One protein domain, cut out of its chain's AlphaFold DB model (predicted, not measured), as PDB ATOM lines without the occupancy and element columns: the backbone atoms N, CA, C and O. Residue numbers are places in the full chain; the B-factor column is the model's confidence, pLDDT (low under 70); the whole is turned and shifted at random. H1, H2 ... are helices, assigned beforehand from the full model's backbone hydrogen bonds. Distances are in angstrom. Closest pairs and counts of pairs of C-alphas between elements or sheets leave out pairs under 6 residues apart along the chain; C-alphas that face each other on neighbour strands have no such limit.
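What this domain is: This is residues 63 to 107 of the 114 residues of the protein "Glycos_trans_3N domain-containing protein" of Kingdonia uniflora (UniProt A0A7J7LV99). What does one see first in this model? Short helix H1 lies over one side of a helical hairpin, in which the two longer helices, H2 and H3, run opposite ways and touch near their turn alone. H1 runs beside H3 and also comes close to H2, and the three helix centres make a triangle. What makes up the printed part, and how large is it? It has 45 residues with three named helices in the order H1, H2, H3 and no named strand, and the class is all helix. It is compact, with a radius of gyration of the C-alphas of 9.8 A, and rounded, spanning 24 by 20 by 17 A.

Where its parts are: Where is the first helix? H1 is residues 63 to 70, 10.3 A from first to last C-alpha, and C-alpha 63 is at (-26.114, -27.839, -3.838). Where does the second follow? H2 is residues 77 to 89, 18.4 A long from first to last C-alpha, beginning with C-alpha 77 at (-12.854, -41.324, -5.727). Where is the third? H3 is residues 93 to 106 and measures 19.9 A from first to last C-alpha. Its last C-alpha, 106, is at (-25.649, -42.550, -12.613).

How they stand to each other: How does H1 stand to the other two? H1 and H3 touch, with the C-alphas of Leu 69 and Leu 102 closest at 6.5 A, and they run the same way at a shallow tilt of 31 degrees. H1 and H2 are close but not clearly touching: their closest C-alphas, those of Ile 65 and Ser 83, are 7.3 A apart. These two run opposite ways at a steep tilt of 49 degrees. How do H2 and H3 meet? They form a helical hairpin and touch, opposite ways at a shallow tilt of 21 degrees, with the C-alphas of Met 87 and Ile 96 closest at 6.4 A. H2 touches H3 with residues 84 to 88 alone, and H3 touches H2 with residues 95 to 96 alone. What do the backbone atoms show? In H1, H2 and H3 every O i to N i+4 pair is within hydrogen-bond range.

The domain as a whole: How far does it reach? The two C-alphas farthest apart, those of Glu 90 and Gly 107, are 25.5 A from each other. Is the run of residues unbroken, and how are the helices linked? The printed part has no cut from residue 63 to 107. The link from H1 to H2, 6 residues, is short, and the link from H2 to H3, 3 residues, is tight. Which residues stand free, and where is confidence low? Residues 89 to 94 stand free, of which 89 belongs to H2 and 93 to 94 belong to H3. The mean pLDDT of the printed part is 81.8, and one residue, Gly 107, is under 70.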
ATOM      1  N   ASP A  63     -25.363 -28.045  -2.597       79.31
ATOM      2  CA  ASP A  63     -26.114 -27.839  -3.838       79.31
ATOM      3  C   ASP A  63     -25.247 -28.061  -5.083       79.31
ATOM      4  O   ASP A  63     -25.690 -28.668  -6.049       79.31
ATOM      5  N   GLU A  64     -23.980 -27.657  -5.052       80.94
ATOM      6  CA  GLU A  64     -23.032 -27.862  -6.146       80.94
ATOM      7  C   GLU A  64     -22.738 -29.348  -6.388       80.94
ATOM      8  O   GLU A  64     -22.678 -29.772  -7.543       80.94
ATOM      9  N   ILE A  65     -22.624 -30.148  -5.321       79.94
ATOM     10  CA  ILE A  65     -22.403 -31.605  -5.389       79.94
ATOM     11  C   ILE A  65     -23.637 -32.306  -5.973       79.94
ATOM     12  O   ILE A  65     -23.531 -33.173  -6.845       79.94
ATOM     13  N   ILE A  66     -24.837 -31.920  -5.534       81.19
ATOM     14  CA  ILE A  66     -26.080 -32.470  -6.085       81.19
ATOM     15  C   ILE A  66     -26.264 -32.066  -7.545       81.19
ATOM     16  O   ILE A  66     -26.600 -32.918  -8.366       81.19
ATOM     17  N   GLU A  67     -25.999 -30.813  -7.902       82.62
ATOM     18  CA  GLU A  67     -26.101 -30.338  -9.283       82.62
ATOM     19  C   GLU A  67     -25.074 -31.013 -10.202       82.62
ATOM     20  O   GLU A  67     -25.407 -31.367 -11.337       82.62
ATOM     21  N   THR A  68     -23.855 -31.290  -9.726       77.75
ATOM     22  CA  THR A  68     -22.872 -32.082 -10.493       77.75
ATOM     23  C   THR A  68     -23.337 -33.523 -10.694       77.75
ATOM     24  O   THR A  68     -23.249 -34.040 -11.814       77.75
ATOM     25  N   LEU A  69     -23.904 -34.159  -9.665       77.50
ATOM     26  CA  LEU A  69     -24.455 -35.515  -9.762       77.50
ATOM     27  C   LEU A  69     -25.688 -35.595 -10.671       77.50
ATOM     28  O   LEU A  69     -25.805 -36.534 -11.462       77.50
ATOM     29  N   ILE A  70     -26.579 -34.601 -10.624       81.88
ATOM     30  CA  ILE A  70     -27.716 -34.463 -11.551       81.88
ATOM     31  C   ILE A  70     -27.210 -34.253 -12.982       81.88
ATOM     32  O   ILE A  70     -27.723 -34.869 -13.920       81.88
ATOM     33  N   SER A  71     -26.159 -33.447 -13.147       81.94
ATOM     34  CA  SER A  71     -25.493 -33.193 -14.430       81.94
ATOM     35  C   SER A  71     -24.675 -34.385 -14.943       81.94
ATOM     36  O   SER A  71     -24.150 -34.329 -16.055       81.94
ATOM     37  N   LYS A  72     -24.601 -35.482 -14.175       76.94
ATOM     38  CA  LYS A  72     -23.818 -36.694 -14.468       76.94
ATOM     39  C   LYS A  72     -22.328 -36.422 -14.676       76.94
ATOM     40  O   LYS A  72     -21.678 -37.143 -15.427       76.94
ATOM     41  N   VAL A  73     -21.792 -35.399 -14.016       77.31
ATOM     42  CA  VAL A  73     -20.353 -35.124 -14.016       77.31
ATOM     43  C   VAL A  73     -19.654 -36.204 -13.198       77.31
ATOM     44  O   VAL A  73     -20.115 -36.541 -12.106       77.31
ATOM     45  N   ASP A  74     -18.581 -36.773 -13.742       77.06
ATOM     46  CA  ASP A  74     -17.756 -37.774 -13.063       77.06
ATOM     47  C   ASP A  74     -17.045 -37.150 -11.862       77.06
ATOM     48  O   ASP A  74     -16.369 -36.132 -12.005       77.06
ATOM     49  N   LEU A  75     -17.226 -37.756 -10.687       76.88
ATOM     50  CA  LEU A  75     -16.488 -37.399  -9.481       76.88
ATOM     51  C   LEU A  75     -15.328 -38.378  -9.347       76.88
ATOM     52  O   LEU A  75     -15.490 -39.583  -9.556       76.88
ATOM     53  N   SER A  76     -14.146 -37.878  -9.006       81.06
ATOM     54  CA  SER A  76     -13.061 -38.771  -8.611       81.06
ATOM     55  C   SER A  76     -13.372 -39.447  -7.267       81.06
ATOM     56  O   SER A  76     -14.184 -38.960  -6.485       81.06
ATOM     57  N   GLU A  77     -12.715 -40.576  -6.990       76.62
ATOM     58  CA  GLU A  77     -12.854 -41.324  -5.727       76.62
ATOM     59  C   GLU A  77     -12.669 -40.416  -4.503       76.62
ATOM     60  O   GLU A  77     -13.512 -40.393  -3.614       76.62
ATOM     61  N   ILE A  78     -11.622 -39.589  -4.536       80.56
ATOM     62  CA  ILE A  78     -11.273 -38.654  -3.464       80.56
ATOM     63  C   ILE A  78     -12.358 -37.583  -3.303       80.56
ATOM     64  O   ILE A  78     -12.777 -37.298  -2.189       80.56
ATOM     65  N   GLU A  79     -12.857 -37.014  -4.405       80.88
ATOM     66  CA  GLU A  79     -13.911 -35.993  -4.345       80.88
ATOM     67  C   GLU A  79     -15.229 -36.552  -3.813       80.88
ATOM     68  O   GLU A  79     -15.947 -35.854  -3.099       80.88
ATOM     69  N   ALA A  80     -15.566 -37.797  -4.145       81.56
ATOM     70  CA  ALA A  80     -16.769 -38.437  -3.636       81.56
ATOM     71  C   ALA A  80     -16.654 -38.784  -2.146       81.56
ATOM     72  O   ALA A  80     -17.637 -38.624  -1.425       81.56
ATOM     73  N   GLU A  81     -15.485 -39.238  -1.684       82.12
ATOM     74  CA  GLU A  81     -15.219 -39.487  -0.261       82.12
ATOM     75  C   GLU A  81     -15.256 -38.187   0.546       82.12
ATOM     76  O   GLU A  81     -15.979 -38.124   1.539       82.12
ATOM     77  N   ASP A  82     -14.588 -37.130   0.075       84.88
ATOM     78  CA  ASP A  82     -14.622 -35.803   0.706       84.88
ATOM     79  C   ASP A  82     -16.051 -35.233   0.730       84.88
ATOM     80  O   ASP A  82     -16.500 -34.683   1.738       84.88
ATOM     81  N   SER A  83     -16.807 -35.412  -0.361       82.19
ATOM     82  CA  SER A  83     -18.220 -35.018  -0.436       82.19
ATOM     83  C   SER A  83     -19.076 -35.799   0.558       82.19
ATOM     84  O   SER A  83     -19.948 -35.228   1.212       82.19
ATOM     85  N   PHE A  84     -18.843 -37.103   0.693       85.88
ATOM     86  CA  PHE A  84     -19.596 -37.948   1.610       85.88
ATOM     87  C   PHE A  84     -19.269 -37.631   3.074       85.88
ATOM     88  O   PHE A  84     -20.190 -37.528   3.884       85.88
ATOM     89  N   ASP A  85     -17.999 -37.395   3.411       85.94
ATOM     90  CA  ASP A  85     -17.564 -36.989   4.755       85.94
ATOM     91  C   ASP A  85     -18.155 -35.629   5.150       85.94
ATOM     92  O   ASP A  85     -18.730 -35.476   6.234       85.94
ATOM     93  N   PHE A  86     -18.152 -34.673   4.217       84.62
ATOM     94  CA  PHE A  86     -18.820 -33.387   4.395       84.62
ATOM     95  C   PHE A  86     -20.316 -33.563   4.703       84.62
ATOM     96  O   PHE A  86     -20.830 -32.971   5.654       84.62
ATOM     97  N   MET A  87     -21.013 -34.440   3.978       84.94
ATOM     98  CA  MET A  87     -22.440 -34.718   4.200       84.94
ATOM     99  C   MET A  87     -22.726 -35.467   5.511       84.94
ATOM    100  O   MET A  87     -23.778 -35.254   6.122       84.94
ATOM    101  N   LEU A  88     -21.803 -36.318   5.972       84.81
ATOM    102  CA  LEU A  88     -21.891 -36.967   7.284       84.81
ATOM    103  C   LEU A  88     -21.726 -35.958   8.424       84.81
ATOM    104  O   LEU A  88     -22.408 -36.079   9.444       84.81
ATOM    105  N   SER A  89     -20.881 -34.941   8.240       84.12
ATOM    106  CA  SER A  89     -20.672 -33.886   9.238       84.12
ATOM    107  C   SER A  89     -21.929 -33.042   9.494       84.12
ATOM    108  O   SER A  89     -22.170 -32.620  10.624       84.12
ATOM    109  N   GLU A  90     -22.778 -32.858   8.476       78.00
ATOM    110  CA  GLU A  90     -24.022 -32.082   8.566       78.00
ATOM    111  C   GLU A  90     -25.215 -32.912   9.089       78.00
ATOM    112  O   GLU A  90     -26.275 -32.370   9.405       78.00
ATOM    113  N   SER A  91     -25.053 -34.232   9.263       78.88
ATOM    114  CA  SER A  91     -26.049 -35.158   9.842       78.88
ATOM    115  C   SER A  91     -27.426 -35.173   9.153       78.88
ATOM    116  O   SER A  91     -28.447 -35.470   9.775       78.88
ATOM    117  N   ASN A  92     -27.484 -34.871   7.855       83.19
ATOM    118  CA  ASN A  92     -28.742 -34.791   7.116       83.19
ATOM    119  C   ASN A  92     -29.026 -36.075   6.318       83.19
ATOM    120  O   ASN A  92     -28.579 -36.253   5.181       83.19
ATOM    121  N   GLU A  93     -29.820 -36.969   6.910       84.56
ATOM    122  CA  GLU A  93     -30.169 -38.277   6.337       84.56
ATOM    123  C   GLU A  93     -30.832 -38.190   4.956       84.56
ATOM    124  O   GLU A  93     -30.609 -39.053   4.102       84.56
ATOM    125  N   ALA A  94     -31.633 -37.148   4.707       86.50
ATOM    126  CA  ALA A  94     -32.297 -36.959   3.419       86.50
ATOM    127  C   ALA A  94     -31.281 -36.666   2.309       86.50
ATOM    128  O   ALA A  94     -31.417 -37.163   1.187       86.50
ATOM    129  N   LEU A  95     -30.238 -35.903   2.631       81.31
ATOM    130  CA  LEU A  95     -29.180 -35.569   1.686       81.31
ATOM    131  C   LEU A  95     -28.289 -36.775   1.424       81.31
ATOM    132  O   LEU A  95     -28.078 -37.125   0.264       81.31
ATOM    133  N   ILE A  96     -27.861 -37.465   2.483       86.62
ATOM    134  CA  ILE A  96     -27.092 -38.715   2.388       86.62
ATOM    135  C   ILE A  96     -27.843 -39.727   1.512       86.62
ATOM    136  O   ILE A  96     -27.276 -40.323   0.596       86.62
ATOM    137  N   SER A  97     -29.153 -39.864   1.721       87.75
ATOM    138  CA  SER A  97     -30.000 -40.750   0.916       87.75
ATOM    139  C   SER A  97     -30.071 -40.318  -0.550       87.75
ATOM    140  O   SER A  97     -29.982 -41.157  -1.447       87.75
ATOM    141  N   THR A  98     -30.218 -39.019  -0.810       88.25
ATOM    142  CA  THR A  98     -30.300 -38.477  -2.173       88.25
ATOM    143  C   THR A  98     -28.996 -38.706  -2.932       88.25
ATOM    144  O   THR A  98     -29.028 -39.203  -4.056       88.25
ATOM    145  N   PHE A  99     -27.855 -38.441  -2.298       85.88
ATOM    146  CA  PHE A  99     -26.524 -38.671  -2.858       85.88
ATOM    147  C   PHE A  99     -26.320 -40.134  -3.276       85.88
ATOM    148  O   PHE A  99     -26.015 -40.417  -4.435       85.88
ATOM    149  N   LEU A 100     -26.608 -41.086  -2.382       87.56
ATOM    150  CA  LEU A 100     -26.472 -42.518  -2.672       87.56
ATOM    151  C   LEU A 100     -27.428 -42.993  -3.783       87.56
ATOM    152  O   LEU A 100     -27.066 -43.828  -4.618       87.56
ATOM    153  N   VAL A 101     -28.650 -42.453  -3.833       88.62
ATOM    154  CA  VAL A 101     -29.615 -42.748  -4.904       88.62
ATOM    155  C   VAL A 101     -29.133 -42.209  -6.252       88.62
ATOM    156  O   VAL A 101     -29.264 -42.909  -7.262       88.62
ATOM    157  N   LEU A 102     -28.560 -41.004  -6.284       85.00
ATOM    158  CA  LEU A 102     -28.021 -40.396  -7.502       85.00
ATOM    159  C   LEU A 102     -26.807 -41.166  -8.031       85.00
ATOM    160  O   LEU A 102     -26.765 -41.443  -9.230       85.00
ATOM    161  N   LEU A 103     -25.894 -41.618  -7.165       81.94
ATOM    162  CA  LEU A 103     -24.773 -42.486  -7.559       81.94
ATOM    163  C   LEU A 103     -25.263 -43.777  -8.230       81.94
ATOM    164  O   LEU A 103     -24.808 -44.145  -9.318       81.94
ATOM    165  N   ARG A 104     -26.281 -44.425  -7.647       82.06
ATOM    166  CA  ARG A 104     -26.908 -45.617  -8.240       82.06
ATOM    167  C   ARG A 104     -27.559 -45.321  -9.592       82.06
ATOM    168  O   ARG A 104     -27.469 -46.142 -10.501       82.06
ATOM    169  N   ALA A 105     -28.243 -44.185  -9.722       82.94
ATOM    170  CA  ALA A 105     -28.903 -43.785 -10.964       82.94
ATOM    171  C   ALA A 105     -27.902 -43.431 -12.074       82.94
ATOM    172  O   ALA A 105     -28.174 -43.676 -13.252       82.94
ATOM    173  N   LYS A 106     -26.746 -42.878 -11.701       76.19
ATOM    174  CA  LYS A 106     -25.649 -42.550 -12.613       76.19
ATOM    175  C   LYS A 106     -24.920 -43.801 -13.117       76.19
ATOM    176  O   LYS A 106     -24.406 -43.790 -14.231       76.19
ATOM    177  N   GLY A 107     -24.956 -44.899 -12.362       65.12
ATOM    178  CA  GLY A 107     -24.301 -46.152 -12.740       65.12
ATOM    179  C   GLY A 107     -22.801 -46.152 -12.455       65.12
ATOM    180  O   GLY A 107     -22.086 -47.012 -12.967       65.12
TER     181      GLY A 107